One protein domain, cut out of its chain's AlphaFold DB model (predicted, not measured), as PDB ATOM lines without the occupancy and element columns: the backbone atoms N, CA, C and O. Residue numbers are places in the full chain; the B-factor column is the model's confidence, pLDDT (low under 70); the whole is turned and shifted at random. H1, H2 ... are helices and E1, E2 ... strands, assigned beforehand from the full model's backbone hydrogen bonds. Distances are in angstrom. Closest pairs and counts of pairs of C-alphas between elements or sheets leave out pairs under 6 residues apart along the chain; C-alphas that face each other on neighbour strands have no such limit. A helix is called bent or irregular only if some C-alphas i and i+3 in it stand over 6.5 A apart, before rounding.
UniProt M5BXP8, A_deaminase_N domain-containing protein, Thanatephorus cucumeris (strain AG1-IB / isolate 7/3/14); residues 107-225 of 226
ATOM      1  N   ASP A 107     119.087 126.621 183.557       84.31
ATOM      2  CA  ASP A 107     119.996 127.572 182.932       84.31
ATOM      3  C   ASP A 107     120.726 127.049 181.682       84.31
ATOM      4  O   ASP A 107     121.083 127.836 180.811       84.31
ATOM      5  N   ALA A 108     120.889 125.732 181.541       89.12
ATOM      6  CA  ALA A 108     121.505 125.088 180.377       89.12
ATOM      7  C   ALA A 108     120.493 124.430 179.419       89.12
ATOM      8  O   ALA A 108     120.883 123.802 178.434       89.12
ATOM      9  N   MET A 109     119.189 124.531 179.696       90.56
ATOM     10  CA  MET A 109     118.142 123.904 178.876       90.56
ATOM     11  C   MET A 109     117.632 124.795 177.739       90.56
ATOM     12  O   MET A 109     116.890 124.321 176.877       90.56
ATOM     13  N   CYS A 110     118.002 126.075 177.733       90.38
ATOM     14  CA  CYS A 110     117.570 127.031 176.725       90.38
ATOM     15  C   CYS A 110     118.632 127.210 175.635       90.38
ATOM     16  O   CYS A 110     119.828 127.234 175.912       90.38
ATOM     17  N   ASP A 111     118.197 127.370 174.385       93.56
ATOM     18  CA  ASP A 111     119.106 127.719 173.296       93.56
ATOM     19  C   ASP A 111     119.681 129.129 173.525       93.56
ATOM     20  O   ASP A 111     118.937 130.097 173.703       93.56
ATOM     21  N   ALA A 112     121.011 129.251 173.516       94.12
ATOM     22  CA  ALA A 112     121.707 130.501 173.824       94.12
ATOM     23  C   ALA A 112     121.314 131.646 172.872       94.12
ATOM     24  O   ALA A 112     121.177 132.797 173.292       94.12
ATOM     25  N   LYS A 113     121.074 131.334 171.590       95.56
ATOM     26  CA  LYS A 113     120.627 132.319 170.602       95.56
ATOM     27  C   LYS A 113     119.196 132.759 170.889       95.56
ATOM     28  O   LYS A 113     118.922 133.955 170.839       95.56
ATOM     29  N   PHE A 114     118.300 131.838 171.232       95.00
ATOM     30  CA  PHE A 114     116.941 132.172 171.658       95.00
ATOM     31  C   PHE A 114     116.935 133.049 172.916       95.00
ATOM     32  O   PHE A 114     116.208 134.045 172.955       95.00
ATOM     33  N   LEU A 115     117.744 132.723 173.929       93.75
ATOM     34  CA  LEU A 115     117.857 133.516 175.156       93.75
ATOM     35  C   LEU A 115     118.293 134.953 174.838       93.75
ATOM     36  O   LEU A 115     117.605 135.909 175.199       93.75
ATOM     37  N   TYR A 116     119.376 135.097 174.076       95.56
ATOM     38  CA  TYR A 116     119.898 136.389 173.642       95.56
ATOM     39  C   TYR A 116     118.892 137.193 172.803       95.56
ATOM     40  O   TYR A 116     118.645 138.371 173.067       95.56
ATOM     41  N   GLN A 117     118.245 136.552 171.828       95.94
ATOM     42  CA  GLN A 117     117.227 137.194 170.995       95.94
ATOM     43  C   GLN A 117     116.016 137.662 171.801       95.94
ATOM     44  O   GLN A 117     115.384 138.650 171.429       95.94
ATOM     45  N   ASN A 118     115.670 136.976 172.891       94.88
ATOM     46  CA  ASN A 118     114.642 137.464 173.800       94.88
ATOM     47  C   ASN A 118     115.142 138.627 174.649       94.88
ATOM     48  O   ASN A 118     114.406 139.598 174.775       94.88
ATOM     49  N   ALA A 119     116.377 138.586 175.159       95.38
ATOM     50  CA  ALA A 119     116.963 139.701 175.902       95.38
ATOM     51  C   ALA A 119     116.961 141.004 175.083       95.38
ATOM     52  O   ALA A 119     116.596 142.056 175.603       95.38
ATOM     53  N   LEU A 120     117.253 140.925 173.777       96.50
ATOM     54  CA  LEU A 120     117.200 142.071 172.862       96.50
ATOM     55  C   LEU A 120     115.822 142.745 172.774       96.50
ATOM     56  O   LEU A 120     115.751 143.917 172.412       96.50
ATOM     57  N   LYS A 121     114.724 142.052 173.097       96.94
ATOM     58  CA  LYS A 121     113.362 142.617 173.038       96.94
ATOM     59  C   LYS A 121     113.033 143.524 174.223       96.94
ATOM     60  O   LYS A 121     112.047 144.250 174.152       96.94
ATOM     61  N   TYR A 122     113.824 143.483 175.295       95.69
ATOM     62  CA  TYR A 122     113.555 144.216 176.529       95.69
ATOM     63  C   TYR A 122     114.478 145.439 176.643       95.69
ATOM     64  O   TYR A 122     115.681 145.267 176.840       95.69
ATOM     65  N   PRO A 123     113.948 146.676 176.580       94.38
ATOM     66  CA  PRO A 123     114.751 147.900 176.699       94.38
ATOM     67  C   PRO A 123     115.523 148.028 178.020       94.38
ATOM     68  O   PRO A 123     116.521 148.736 178.092       94.38
ATOM     69  N   GLN A 124     115.066 147.344 179.070       96.56
ATOM     70  CA  GLN A 124     115.695 147.335 180.389       96.56
ATOM     71  C   GLN A 124     116.973 146.492 180.430       96.56
ATOM     72  O   GLN A 124     117.737 146.603 181.389       96.56
ATOM     73  N   MET A 125     117.218 145.639 179.431       97.44
ATOM     74  CA  MET A 125     118.418 144.809 179.388       97.44
ATOM     75  C   MET A 125     119.642 145.647 179.042       97.44
ATOM     76  O   MET A 125     119.693 146.312 178.008       97.44
ATOM     77  N   HIS A 126     120.645 145.571 179.910       97.62
ATOM     78  CA  HIS A 126     121.938 146.210 179.733       97.62
ATOM     79  C   HIS A 126     123.046 145.164 179.730       97.62
ATOM     80  O   HIS A 126     122.901 144.073 180.289       97.62
ATOM     81  N   VAL A 127     124.158 145.525 179.103       97.69
ATOM     82  CA  VAL A 127     125.392 144.751 179.057       97.69
ATOM     83  C   VAL A 127     126.547 145.612 179.543       97.69
ATOM     84  O   VAL A 127     126.537 146.833 179.371       97.69
ATOM     85  N   ARG A 128     127.538 144.980 180.159       96.88
ATOM     86  CA  ARG A 128     128.817 145.604 180.493       96.88
ATOM     87  C   ARG A 128     129.957 144.613 180.359       96.88
ATOM     88  O   ARG A 128     129.746 143.400 180.388       96.88
ATOM     89  N   VAL A 129     131.160 145.154 180.282       96.94
ATOM     90  CA  VAL A 129     132.425 144.418 180.300       96.94
ATOM     91  C   VAL A 129     133.422 145.102 181.237       96.94
ATOM     92  O   VAL A 129     133.338 146.308 181.480       96.94
ATOM     93  N   ASN A 130     134.372 144.339 181.765       95.56
ATOM     94  CA  ASN A 130     135.358 144.811 182.743       95.56
ATOM     95  C   ASN A 130     136.611 145.450 182.113       95.56
ATOM     96  O   ASN A 130     137.544 145.808 182.826       95.56
ATOM     97  N   SER A 131     136.663 145.575 180.787       94.56
ATOM     98  CA  SER A 131     137.787 146.171 180.064       94.56
ATOM     99  C   SER A 131     137.308 146.893 178.810       94.56
ATOM    100  O   SER A 131     136.233 146.600 178.290       94.56
ATOM    101  N   LEU A 132     138.124 147.819 178.307       91.50
ATOM    102  CA  LEU A 132     137.914 148.409 176.988       91.50
ATOM    103  C   LEU A 132     138.133 147.343 175.904       91.50
ATOM    104  O   LEU A 132     139.041 146.519 176.029       91.50
ATOM    105  N   ILE A 133     137.305 147.359 174.859       92.31
ATOM    106  CA  ILE A 133     137.467 146.493 173.689       92.31
ATOM    107  C   ILE A 133     138.283 147.257 172.646       92.31
ATOM    108  O   ILE A 133     137.827 148.278 172.140       92.31
ATOM    109  N   THR A 134     139.478 146.759 172.339       85.19
ATOM    110  CA  THR A 134     140.348 147.271 171.267       85.19
ATOM    111  C   THR A 134     140.613 146.181 170.226       85.19
ATOM    112  O   THR A 134     140.481 144.993 170.536       85.19
ATOM    113  N   SER A 135     141.040 146.569 169.016       80.25
ATOM    114  CA  SER A 135     141.332 145.654 167.892       80.25
ATOM    115  C   SER A 135     142.278 144.506 168.233       80.25
ATOM    116  O   SER A 135     142.178 143.429 167.649       80.25
ATOM    117  N   ASP A 136     143.178 144.732 169.187       78.56
ATOM    118  CA  ASP A 136     144.266 143.811 169.513       78.56
ATOM    119  C   ASP A 136     143.935 142.921 170.726       78.56
ATOM    120  O   ASP A 136     144.717 142.046 171.102       78.56
ATOM    121  N   SER A 137     142.780 143.145 171.361       75.50
ATOM    122  CA  SER A 137     142.370 142.472 172.594       75.50
ATOM    123  C   SER A 137     141.375 141.339 172.340       75.50
ATOM    124  O   SER A 137     140.487 141.429 171.494       75.50
ATOM    125  N   SER A 138     141.485 140.254 173.112       85.62
ATOM    126  CA  SER A 138     140.428 139.242 173.159       85.62
ATOM    127  C   SER A 138     139.170 139.840 173.777       85.62
ATOM    128  O   SER A 138     139.253 140.467 174.835       85.62
ATOM    129  N   LEU A 139     138.010 139.582 173.174       92.31
ATOM    130  CA  LEU A 139     136.746 140.086 173.697       92.31
ATOM    131  C   LEU A 139     136.500 139.563 175.131       92.31
ATOM    132  O   LEU A 139     136.553 138.347 175.348       92.31
ATOM    133  N   PRO A 140     136.238 140.449 176.110       94.56
ATOM    134  CA  PRO A 140     136.027 140.065 177.504       94.56
ATOM    135  C   PRO A 140     134.708 139.303 177.692       94.56
ATOM    136  O   PRO A 140     133.869 139.229 176.792       94.56
ATOM    137  N   LEU A 141     134.497 138.731 178.880       95.44
ATOM    138  CA  LEU A 141     133.214 138.111 179.218       95.44
ATOM    139  C   LEU A 141     132.171 139.198 179.540       95.44
ATOM    140  O   LEU A 141     132.398 139.998 180.453       95.44
ATOM    141  N   PRO A 142     131.032 139.232 178.829       96.44
ATOM    142  CA  PRO A 142     129.973 140.194 179.089       96.44
ATOM    143  C   PRO A 142     129.166 139.803 180.329       96.44
ATOM    144  O   PRO A 142     128.977 138.627 180.637       96.44
ATOM    145  N   GLN A 143     128.645 140.810 181.025       96.31
ATOM    146  CA  GLN A 143     127.651 140.646 182.082       96.31
ATOM    147  C   GLN A 143     126.352 141.309 181.655       96.31
ATOM    148  O   GLN A 143     126.369 142.438 181.164       96.31
ATOM    149  N   PHE A 144     125.233 140.635 181.897       95.75
ATOM    150  CA  PHE A 144     123.904 141.131 181.558       95.75
ATOM    151  C   PHE A 144     123.089 141.405 182.810       95.75
ATOM    152  O   PHE A 144     123.160 140.660 183.787       95.75
ATOM    153  N   LYS A 145     122.280 142.465 182.776       95.44
ATOM    154  CA  LYS A 145     121.335 142.745 183.855       95.44
ATOM    155  C   LYS A 145     120.142 143.567 183.361       95.44
ATOM    156  O   LYS A 145     120.353 144.564 182.668       95.44
ATOM    157  N   PRO A 146     118.902 143.215 183.745       96.00
ATOM    158  CA  PRO A 146     117.788 144.144 183.656       96.00
ATOM    159  C   PRO A 146     117.951 145.237 184.720       96.00
ATOM    160  O   PRO A 146     118.115 144.942 185.908       96.00
ATOM    161  N   LEU A 147     117.919 146.502 184.313       96.50
ATOM    162  CA  LEU A 147     118.043 147.640 185.226       96.50
ATOM    163  C   LEU A 147     116.677 148.242 185.579       96.50
ATOM    164  O   LEU A 147     115.693 148.077 184.858       96.50
ATOM    165  N   THR A 148     116.615 148.946 186.712       96.69
ATOM    166  CA  THR A 148     115.443 149.745 187.098       96.69
ATOM    167  C   THR A 148     115.282 150.947 186.166       96.69
ATOM    168  O   THR A 148     116.226 151.328 185.475       96.69
ATOM    169  N   ALA A 149     114.098 151.569 186.151       94.94
ATOM    170  CA  ALA A 149     113.818 152.718 185.286       94.94
ATOM    171  C   ALA A 149     114.823 153.870 185.482       94.94
ATOM    172  O   ALA A 149     115.382 154.350 184.501       94.94
ATOM    173  N   ASP A 150     115.128 154.234 186.733       96.19
ATOM    174  CA  ASP A 150     116.073 155.315 187.048       96.19
ATOM    175  C   ASP A 150     117.477 155.036 186.492       96.19
ATOM    176  O   ASP A 150     118.107 155.906 185.889       96.19
ATOM    177  N   LEU A 151     117.949 153.792 186.632       96.06
ATOM    178  CA  LEU A 151     119.236 153.365 186.087       96.06
ATOM    179  C   LEU A 151     119.221 153.320 184.554       96.06
ATOM    180  O   LEU A 151     120.205 153.704 183.927       96.06
ATOM    181  N   CYS A 152     118.114 152.904 183.933       95.00
ATOM    182  CA  CYS A 152     117.972 152.966 182.475       95.00
ATOM    183  C   CYS A 152     118.104 154.413 181.975       95.00
ATOM    184  O   CYS A 152     118.791 154.662 180.989       95.00
ATOM    185  N   THR A 153     117.490 155.380 182.667       95.06
ATOM    186  CA  THR A 153     117.623 156.805 182.336       95.06
ATOM    187  C   THR A 153     119.053 157.303 182.550       95.06
ATOM    188  O   THR A 153     119.574 158.017 181.694       95.06
ATOM    189  N   GLN A 154     119.712 156.891 183.638       95.62
ATOM    190  CA  GLN A 154     121.109 157.238 183.916       95.62
ATOM    191  C   GLN A 154     122.061 156.769 182.804       95.62
ATOM    192  O   GLN A 154     122.953 157.516 182.406       95.62
ATOM    193  N   PHE A 155     121.874 155.550 182.291       95.12
ATOM    194  CA  PHE A 155     122.764 154.935 181.298       95.12
ATOM    195  C   PHE A 155     122.301 155.095 179.844       95.12
ATOM    196  O   PHE A 155     122.958 154.590 178.934       95.12
ATOM    197  N   LEU A 156     121.224 155.844 179.591       92.44
ATOM    198  CA  LEU A 156     120.676 156.056 178.247       92.44
ATOM    199  C   LEU A 156     121.738 156.554 177.248       92.44
ATOM    200  O   LEU A 156     121.812 156.096 176.106       92.44
ATOM    201  N   ASN A 157     122.606 157.456 177.711       92.56
ATOM    202  CA  ASN A 157     123.660 158.080 176.914       92.56
ATOM    203  C   ASN A 157     125.059 157.505 177.191       92.56
ATOM    204  O   ASN A 157     126.044 158.111 176.779       92.56
ATOM    205  N   ALA A 158     125.165 156.348 177.859       94.19
ATOM    206  CA  ALA A 158     126.455 155.705 178.111       94.19
ATOM    207  C   ALA A 158     127.204 155.438 176.787       94.19
ATOM    208  O   ALA A 158     126.554 155.029 175.819       94.19
ATOM    209  N   PRO A 159     128.527 155.667 176.704       95.50
ATOM    210  CA  PRO A 159     129.310 155.318 175.518       95.50
ATOM    211  C   PRO A 159     129.171 153.829 175.164       95.50
ATOM    212  O   PRO A 159     129.041 152.993 176.058       95.50
ATOM    213  N   GLY A 160     129.195 153.490 173.871       94.94
ATOM    214  CA  GLY A 160     129.182 152.096 173.413       94.94
ATOM    215  C   GLY A 160     130.412 151.307 173.886       94.94
ATOM    216  O   GLY A 160     131.439 151.897 174.206       94.94
ATOM    217  N   LEU A 161     130.333 149.971 173.908       95.50
ATOM    218  CA  LEU A 161     131.376 149.107 174.502       95.50
ATOM    219  C   LEU A 161     132.755 149.196 173.819       95.50
ATOM    220  O   LEU A 161     133.769 148.908 174.448       95.50
ATOM    221  N   THR A 162     132.789 149.563 172.537       94.44
ATOM    222  CA  THR A 162     134.017 149.752 171.742       94.44
ATOM    223  C   THR A 162     134.429 151.224 171.648       94.44
ATOM    224  O   THR A 162     135.360 151.567 170.934       94.44
ATOM    225  N   SER A 163     133.730 152.133 172.337       94.31
ATOM    226  CA  SER A 163     134.108 153.546 172.369       94.31
ATOM    227  C   SER A 163     135.325 153.748 173.263       94.31
ATOM    228  O   SER A 163     135.334 153.260 174.387       94.31
ATOM    229  N   GLU A 164     136.285 154.574 172.843       93.25
ATOM    230  CA  GLU A 164     137.422 154.987 173.688       93.25
ATOM    231  C   GLU A 164     136.989 155.633 175.019       93.25
ATOM    232  O   GLU A 164     137.726 155.599 176.001       93.25
ATOM    233  N   ASN A 165     135.772 156.187 175.072       95.25
ATOM    234  CA  ASN A 165     135.194 156.795 176.273       95.25
ATOM    235  C   ASN A 165     134.447 155.791 177.169       95.25
ATOM    236  O   ASN A 165     133.877 156.183 178.191       95.25
ATOM    237  N   TYR A 166     134.388 154.512 176.792       96.12
ATOM    238  CA  TYR A 166     133.762 153.484 177.610       96.12
ATOM    239  C   TYR A 166     134.508 153.335 178.938       96.12
ATOM    240  O   TYR A 166     135.709 153.077 178.985       96.12
ATOM    241  N   THR A 167     133.773 153.477 180.040       95.81
ATOM    242  CA  THR A 167     134.308 153.217 181.378       95.81
ATOM    243  C   THR A 167     134.063 151.746 181.728       95.81
ATOM    244  O   THR A 167     132.899 151.328 181.712       95.81
ATOM    245  N   PRO A 168     135.099 150.953 182.063       96.12
ATOM    246  CA  PRO A 168     134.929 149.578 182.525       96.12
ATOM    247  C   PRO A 168     133.860 149.441 183.614       96.12
ATOM    248  O   PRO A 168     133.700 150.319 184.460       96.12
ATOM    249  N   ASP A 169     133.104 148.346 183.559       96.25
ATOM    250  CA  ASP A 169     131.977 148.033 184.445       96.25
ATOM    251  C   ASP A 169     130.756 148.978 184.382       96.25
ATOM    252  O   ASP A 169     129.783 148.763 185.121       96.25
ATOM    253  N   SER A 170     130.746 149.968 183.478       96.81
ATOM    254  CA  SER A 170     129.568 150.802 183.212       96.81
ATOM    255  C   SER A 170     128.542 150.082 182.330       96.81
ATOM    256  O   SER A 170     128.885 149.299 181.446       96.81
ATOM    257  N   TRP A 171     127.255 150.311 182.596       98.00
ATOM    258  CA  TRP A 171     126.172 149.658 181.863       98.00
ATOM    259  C   TRP A 171     125.870 150.375 180.552       98.00
ATOM    260  O   TRP A 171     125.751 151.598 180.521       98.00
ATOM    261  N   VAL A 172     125.650 149.596 179.496       98.00
ATOM    262  CA  VAL A 172     125.209 150.081 178.185       98.00
ATOM    263  C   VAL A 172     123.909 149.369 177.806       98.00
ATOM    264  O   VAL A 172     123.835 148.143 177.951       98.00
ATOM    265  N   PRO A 173     122.872 150.082 177.322       97.88
ATOM    266  CA  PRO A 173     121.658 149.441 176.823       97.88
ATOM    267  C   PRO A 173     121.994 148.388 175.762       97.88
ATOM    268  O   PRO A 173     122.738 148.670 174.822       97.88
ATOM    269  N   LEU A 174     121.447 147.176 175.882       97.81
ATOM    270  CA  LEU A 174     121.867 146.032 175.064       97.81
ATOM    271  C   LEU A 174     121.698 146.283 173.557       97.81
ATOM    272  O   LEU A 174     122.594 145.985 172.771       97.81
ATOM    273  N   GLN A 175     120.570 146.871 173.151       96.88
ATOM    274  CA  GLN A 175     120.332 147.213 171.744       96.88
ATOM    275  C   GLN A 175     121.336 148.250 171.226       96.88
ATOM    276  O   GLN A 175     121.806 148.136 170.096       96.88
ATOM    277  N   LYS A 176     121.689 149.238 172.059       97.00
ATOM    278  CA  LYS A 176     122.690 150.254 171.724       97.00
ATOM    279  C   LYS A 176     124.066 149.617 171.560       97.00
ATOM    280  O   LYS A 176     124.683 149.794 170.518       97.00
ATOM    281  N   ALA A 177     124.490 148.808 172.533       97.25
ATOM    282  CA  ALA A 177     125.760 148.088 172.491       97.25
ATOM    283  C   ALA A 177     125.903 147.237 171.222       97.25
ATOM    284  O   ALA A 177     126.961 147.247 170.605       97.25
ATOM    285  N   ARG A 178     124.828 146.557 170.804       97.75
ATOM    286  CA  ARG A 178     124.789 145.780 169.558       97.75
ATOM    287  C   ARG A 178     124.913 146.653 168.307       97.75
ATOM    288  O   ARG A 178     125.633 146.292 167.383       97.75
ATOM    289  N   ASN A 179     124.173 147.759 168.244       97.06
ATOM    290  CA  ASN A 179     124.102 148.602 167.046       97.06
ATOM    291  C   ASN A 179     125.351 149.473 166.852       97.06
ATOM    292  O   ASN A 179     125.705 149.772 165.716       97.06
ATOM    293  N   GLU A 180     125.997 149.876 167.945       95.88
ATOM    294  CA  GLU A 180     127.199 150.718 167.946       95.88
ATOM    295  C   GLU A 180     128.499 149.907 168.023       95.88
ATOM    296  O   GLU A 180     129.578 150.485 168.135       95.88
ATOM    297  N   PHE A 181     128.418 148.574 167.987       95.81
ATOM    298  CA  PHE A 181     129.602 147.727 168.025       95.81
ATOM    299  C   PHE A 181     130.463 147.962 166.783       95.81
ATOM    300  O   PHE A 181     129.978 147.828 165.660       95.81
ATOM    301  N   GLU A 182     131.743 148.277 166.980       94.12
ATOM    302  CA  GLU A 182     132.668 148.651 165.900       94.12
ATOM    303  C   GLU A 182     132.769 147.590 164.793       94.12
ATOM    304  O   GLU A 182     132.795 147.919 163.609       94.12
ATOM    305  N   TYR A 183     132.740 146.305 165.165       92.88
ATOM    306  CA  TYR A 183     132.801 145.178 164.223       92.88
ATOM    307  C   TYR A 183     131.435 144.797 163.627       92.88
ATOM    308  O   TYR A 183     131.321 143.829 162.877       92.88
ATOM    309  N   GLY A 184     130.387 145.555 163.951       95.31
ATOM    310  CA  GLY A 184     129.030 145.367 163.463       95.31
ATOM    311  C   GLY A 184     128.159 144.447 164.333       95.31
ATOM    312  O   GLY A 184     128.649 143.640 165.128       95.31
ATOM    313  N   PRO A 185     126.829 144.530 164.162       97.00
ATOM    314  CA  PRO A 185     125.866 143.828 165.011       97.00
ATOM    315  C   PRO A 185     125.942 142.299 164.904       97.00
ATOM    316  O   PRO A 185     125.610 141.600 165.856       97.00
ATOM    317  N   GLU A 186     126.370 141.758 163.762       97.31
ATOM    318  CA  GLU A 186     126.508 140.309 163.574       97.31
ATOM    319  C   GLU A 186     127.693 139.734 164.356       97.31
ATOM    320  O   GLU A 186     127.581 138.651 164.933       97.31
ATOM    321  N   GLU A 187     128.812 140.460 164.419       96.00
ATOM    322  CA  GLU A 187     129.971 140.062 165.221       96.00
ATOM    323  C   GLU A 187     129.681 140.197 166.716       96.00
ATOM    324  O   GLU A 187     130.056 139.319 167.494       96.00
ATOM    325  N   PHE A 188     128.916 141.221 167.112       97.00
ATOM    326  CA  PHE A 188     128.388 141.319 168.472       97.00
ATOM    327  C   PHE A 188     127.543 140.086 168.826       97.00
ATOM    328  O   PHE A 188     127.785 139.437 169.844       97.00
ATOM    329  N   ASP A 189     126.597 139.703 167.961       97.69
ATOM    330  CA  ASP A 189     125.737 138.533 168.178       97.69
ATOM    331  C   ASP A 189     126.556 137.234 168.308       97.69
ATOM    332  O   ASP A 189     126.285 136.418 169.194       97.69
ATOM    333  N   LYS A 190     127.572 137.043 167.453       96.75
ATOM    334  CA  LYS A 190     128.481 135.885 167.509       96.75
ATOM    335  C   LYS A 190     129.279 135.853 168.805       96.75
ATOM    336  O   LYS A 190     129.384 134.786 169.409       96.75
ATOM    337  N   TRP A 191     129.817 136.992 169.238       96.12
ATOM    338  CA  TRP A 191     130.554 137.097 170.493       96.12
ATOM    339  C   TRP A 191     129.667 136.742 171.685       96.12
ATOM    340  O   TRP A 191     129.999 135.817 172.426       96.12
ATOM    341  N   ILE A 192     128.502 137.383 171.826       96.69
ATOM    342  CA  ILE A 192     127.595 137.126 172.950       96.69
ATOM    343  C   ILE A 192     127.179 135.653 172.993       96.69
ATOM    344  O   ILE A 192     127.370 134.983 174.009       96.69
ATOM    345  N   VAL A 193     126.669 135.110 171.886       96.56
ATOM    346  CA  VAL A 193     126.231 133.706 171.831       96.56
ATOM    347  C   VAL A 193     127.406 132.750 172.063       96.56
ATOM    348  O   VAL A 193     127.255 131.758 172.773       96.56
ATOM    349  N   GLY A 194     128.591 133.065 171.533       95.75
ATOM    350  CA  GLY A 194     129.814 132.295 171.746       95.75
ATOM    351  C   GLY A 194     130.252 132.246 173.211       95.75
ATOM    352  O   GLY A 194     130.690 131.198 173.674       95.75
ATOM    353  N   THR A 195     130.075 133.329 173.974       95.44
ATOM    354  CA  THR A 195     130.421 133.354 175.410       95.44
ATOM    355  C   THR A 195     129.489 132.518 176.294       95.44
ATOM    356  O   THR A 195     129.901 132.097 177.371       95.44
ATOM    357  N   MET A 196     128.277 132.203 175.823       95.50
ATOM    358  CA  MET A 196     127.324 131.305 176.497       95.50
ATOM    359  C   MET A 196     127.467 129.834 176.080       95.50
ATOM    360  O   MET A 196     126.715 128.982 176.548       95.50
ATOM    361  N   MET A 197     128.408 129.515 175.192       94.88
ATOM    362  CA  MET A 197     128.629 128.161 174.693       94.88
ATOM    363  C   MET A 197     130.102 127.765 174.816       94.88
ATOM    364  O   MET A 197     130.979 128.577 175.112       94.88
ATOM    365  N   ILE A 198     130.364 126.481 174.583       95.44
ATOM    366  CA  ILE A 198     131.712 125.934 174.447       95.44
ATOM    367  C   ILE A 198     131.911 125.561 172.983       95.44
ATOM    368  O   ILE A 198     131.104 124.821 172.414       95.44
ATOM    369  N   ASN A 199     132.983 126.059 172.370       93.94
ATOM    370  CA  ASN A 199     133.347 125.707 170.998       93.94
ATOM    371  C   ASN A 199     134.440 124.610 170.945       93.94
ATOM    372  O   ASN A 199     135.071 124.317 171.963       93.94
ATOM    373  N   PRO A 200     134.691 123.980 169.778       93.69
ATOM    374  CA  PRO A 200     135.675 122.899 169.666       93.69
ATOM    375  C   PRO A 200     137.102 123.286 170.077       93.69
ATOM    376  O   PRO A 200     137.782 122.496 170.728       93.69
ATOM    377  N   LYS A 201     137.564 124.495 169.726       93.94
ATOM    378  CA  LYS A 201     138.904 124.970 170.105       93.94
ATOM    379  C   LYS A 201     139.007 125.101 171.623       93.94
ATOM    380  O   LYS A 201     139.985 124.646 172.209       93.94
ATOM    381  N   GLU A 202     137.973 125.632 172.268       94.31
ATOM    382  CA  GLU A 202     137.926 125.714 173.728       94.31
ATOM    383  C   GLU A 202     137.926 124.325 174.371       94.31
ATOM    384  O   GLU A 202     138.724 124.075 175.267       94.31
ATOM    385  N   ALA A 203     137.080 123.408 173.897       94.50
ATOM    386  CA  ALA A 203     136.937 122.081 174.493       94.50
ATOM    387  C   ALA A 203     138.188 121.201 174.346       94.50
ATOM    388  O   ALA A 203     138.522 120.453 175.264       94.50
ATOM    389  N   TYR A 204     138.862 121.268 173.195       92.75
ATOM    390  CA  TYR A 204     139.880 120.280 172.821       92.75
ATOM    391  C   TYR A 204     141.298 120.849 172.733       92.75
ATOM    392  O   TYR A 204     142.254 120.075 172.699       92.75
ATOM    393  N   VAL A 205     141.459 122.177 172.735       93.88
ATOM    394  CA  VAL A 205     142.772 122.840 172.667       93.88
ATOM    395  C   VAL A 205     143.009 123.706 173.901       93.88
ATOM    396  O   VAL A 205     143.910 123.409 174.685       93.88
ATOM    397  N   ASP A 206     142.193 124.739 174.113       93.56
ATOM    398  CA  ASP A 206     142.468 125.757 175.138       93.56
ATOM    399  C   ASP A 206     142.209 125.223 176.563       93.56
ATOM    400  O   ASP A 206     143.034 125.389 177.468       93.56
ATOM    401  N   TYR A 207     141.089 124.514 176.752       93.94
ATOM    402  CA  TYR A 207     140.635 123.960 178.030       93.94
ATOM    403  C   TYR A 207     140.642 122.424 178.036       93.94
ATOM    404  O   TYR A 207     139.758 121.776 178.585       93.94
ATOM    405  N   ASN A 208     141.685 121.830 177.465       91.38
ATOM    406  CA  ASN A 208     141.835 120.393 177.200       91.38
ATOM    407  C   ASN A 208     142.032 119.467 178.427       91.38
ATOM    408  O   ASN A 208     142.547 118.359 178.296       91.38
ATOM    409  N   THR A 209     141.651 119.900 179.628       95.31
ATOM    410  CA  THR A 209     141.680 119.070 180.846       95.31
ATOM    411  C   THR A 209     140.368 119.225 181.593       95.31
ATOM    412  O   THR A 209     139.722 120.263 181.474       95.31
ATOM    413  N   SER A 210     140.002 118.249 182.429       95.31
ATOM    414  CA  SER A 210     138.770 118.318 183.222       95.31
ATOM    415  C   SER A 210     138.679 119.600 184.057       95.31
ATOM    416  O   SER A 210     137.643 120.248 184.061       95.31
ATOM    417  N   VAL A 211     139.766 120.020 184.711       96.62
ATOM    418  CA  VAL A 211     139.772 121.246 185.532       96.62
ATOM    419  C   VAL A 211     139.512 122.485 184.677       96.62
ATOM    420  O   VAL A 211     138.626 123.280 184.985       96.62
ATOM    421  N   LYS A 212     140.244 122.621 183.568       96.94
ATOM    422  CA  LYS A 212     140.113 123.767 182.666       96.94
ATOM    423  C   LYS A 212     138.727 123.821 182.020       96.94
ATOM    424  O   LYS A 212     138.112 124.881 181.978       96.94
ATOM    425  N   ILE A 213     138.203 122.694 181.536       96.88
ATOM    426  CA  ILE A 213     136.890 122.705 180.882       96.88
ATOM    427  C   ILE A 213     135.772 123.022 181.873       96.88
ATOM    428  O   ILE A 213     134.817 123.683 181.488       96.88
ATOM    429  N   TRP A 214     135.904 122.641 183.149       96.44
ATOM    430  CA  TRP A 214     134.973 123.055 184.203       96.44
ATOM    431  C   TRP A 214     135.016 124.563 184.470       96.44
ATOM    432  O   TRP A 214     133.969 125.168 184.688       96.44
ATOM    433  N   GLU A 215     136.190 125.193 184.399       95.75
ATOM    434  CA  GLU A 215     136.315 126.652 184.487       95.75
ATOM    435  C   GLU A 215     135.615 127.349 183.311       95.75
ATOM    436  O   GLU A 215     134.805 128.262 183.521       95.75
ATOM    437  N   LYS A 216     135.860 126.879 182.080       95.69
ATOM    438  CA  LYS A 216     135.179 127.390 180.884       95.69
ATOM    439  C   LYS A 216     133.675 127.135 180.943       95.69
ATOM    440  O   LYS A 216     132.910 128.050 180.653       95.69
ATOM    441  N   PHE A 217     133.242 125.949 181.356       95.19
ATOM    442  CA  PHE A 217     131.831 125.620 181.547       95.19
ATOM    443  C   PHE A 217     131.196 126.564 182.566       95.19
ATOM    444  O   PHE A 217     130.228 127.230 182.240       95.19
ATOM    445  N   GLY A 218     131.798 126.759 183.742       95.00
ATOM    446  CA  GLY A 218     131.307 127.729 184.725       95.00
ATOM    447  C   GLY A 218     131.210 129.158 184.175       95.00
ATOM    448  O   GLY A 218     130.302 129.901 184.544       95.00
ATOM    449  N   SER A 219     132.100 129.550 183.256       94.69
ATOM    450  CA  SER A 219     132.018 130.866 182.613       94.69
ATOM    451  C   SER A 219     130.762 131.052 181.756       94.69
ATOM    452  O   SER A 219     130.223 132.156 181.748       94.69
ATOM    453  N   THR A 220     130.248 130.000 181.106       95.19
ATOM    454  CA  THR A 220     129.049 130.118 180.260       95.19
ATOM    455  C   THR A 220     127.796 130.405 181.087       95.19
ATOM    456  O   THR A 220     126.966 131.208 180.670       95.19
ATOM    457  N   PHE A 221     127.686 129.817 182.285       92.12
ATOM    458  CA  PHE A 221     126.581 130.076 183.222       92.12
ATOM    459  C   PHE A 221     126.610 131.499 183.770       92.12
ATOM    460  O   PHE A 221     125.589 132.185 183.750       92.12
ATOM    461  N   ARG A 222     127.800 131.979 184.160       91.62
ATOM    462  CA  ARG A 222     127.980 133.356 184.644       91.62
ATOM    463  C   ARG A 222     127.521 134.391 183.617       91.62
ATOM    464  O   ARG A 222     126.957 135.415 183.987       91.62
ATOM    465  N   VAL A 223     127.755 134.129 182.330       92.00
ATOM    466  CA  VAL A 223     127.289 135.006 181.248       92.00
ATOM    467  C   VAL A 223     125.779 134.878 181.033       92.00
ATOM    468  O   VAL A 223     125.100 135.891 180.886       92.00
ATOM    469  N   ALA A 224     125.240 133.657 181.037       87.38
ATOM    470  CA  ALA A 224     123.813 133.408 180.825       87.38
ATOM    471  C   ALA A 224     122.901 133.956 181.947       87.38
ATOM    472  O   ALA A 224     121.684 134.001 181.764       87.38
ATOM    473  N   GLY A 225     123.471 134.418 183.066       69.62
ATOM    474  CA  GLY A 225     122.747 135.098 184.143       69.62
ATOM    475  C   GLY A 225     122.489 134.235 185.377       69.62
ATOM    476  O   GLY A 225     121.463 134.428 186.032       69.62
TER     477      GLY A 225
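Overview. This is residues 107 to 225 of the 226 residues of the protein "A_deaminase_N domain-containing protein" of Thanatephorus cucumeris (strain AG1-IB / isolate 7/3/14) (UniProt M5BXP8). A small two-stranded hairpin, E1 with E2, and the helix H4 make the middle of the body; H3 packs on both E1 and H4, and H1 packs on H4. H2 lies at one end of the long axis; at the other, H5 and the first residues of H6 form a corner, and H6 runs from there back to H4 and E2. The printed part has 119 residues, with named elements in the order H1 E1 E2 H2 H3 H4 H5 H6, mostly helix, the two strands antiparallel. It is compact, with a radius of gyration of the C-alphas of 14.7 A and spans of 44 by 33 by 23 A.

Along the chain. Find C-alpha 112 at (121.707, 130.501, 173.824), where H1 begins; it runs to residue 119, 10.6 A away. Read on to E1, residues 125 to 128, and E2, residues 143 to 146. H2 follows at residues 149 to 155 and H3 at residues 174 to 179. H4, residues 185 to 195, begins at C-alpha 185, (125.866, 143.828, 165.011), and is 15.4 A long. H5, residues 200 to 206, is only just irregular: C-alphas 203 and 206 are 6.7 A apart. H6, residues 210 to 224, spans 21.4 A and ends at C-alpha 224, (123.813, 133.408, 180.825).

Arrangement. Start at H4, the hub. H1 touches it, closest at the C-alphas of Ala 112 and Val 193, 5.9 A, at a steep tilt of 59 degrees, opposite ways. H3 touches H4 at the C-alphas of Arg 178 and Pro 185, 5.1 A, its closest pair. H6 only just touches H4, with 3 pairs of C-alphas within 8 A, through residues 219 to 223 alone; the closest are Thr 195 and Thr 220, 6.0 A. Look next at the hairpin of E1 and E2, antiparallel at 153 degrees: N 126 and O 145 are 3.0 A apart, N 143 and O 128 2.9 A, within hydrogen-bond range. The closest C-alphas of E1 and H3 are those of His 126 and Leu 174, 4.7 A. Residues 126 to 127 of E1 also pair, antiparallel, with residues 172 to 173. H5 only just touches H6, with 3 pairs within 8 A, closest at Ala 203 and Ile 213, 6.4 A. H2 touches no helix. Every O i to N i+4 pair is within hydrogen-bond range in H1, H2, H3 and H4; H5 has 2 of 3, H6 10 of 11.

Size, cuts and confidence. The two C-alphas farthest apart are those of Asp 150 and Thr 209, 44.8 A. The printed part has no cut. The links E1 to E2, 14 residues, and H2 to H3, 18 residues, are long. The mean pLDDT of the printed part is 94.3, and only residue 225 is under 70.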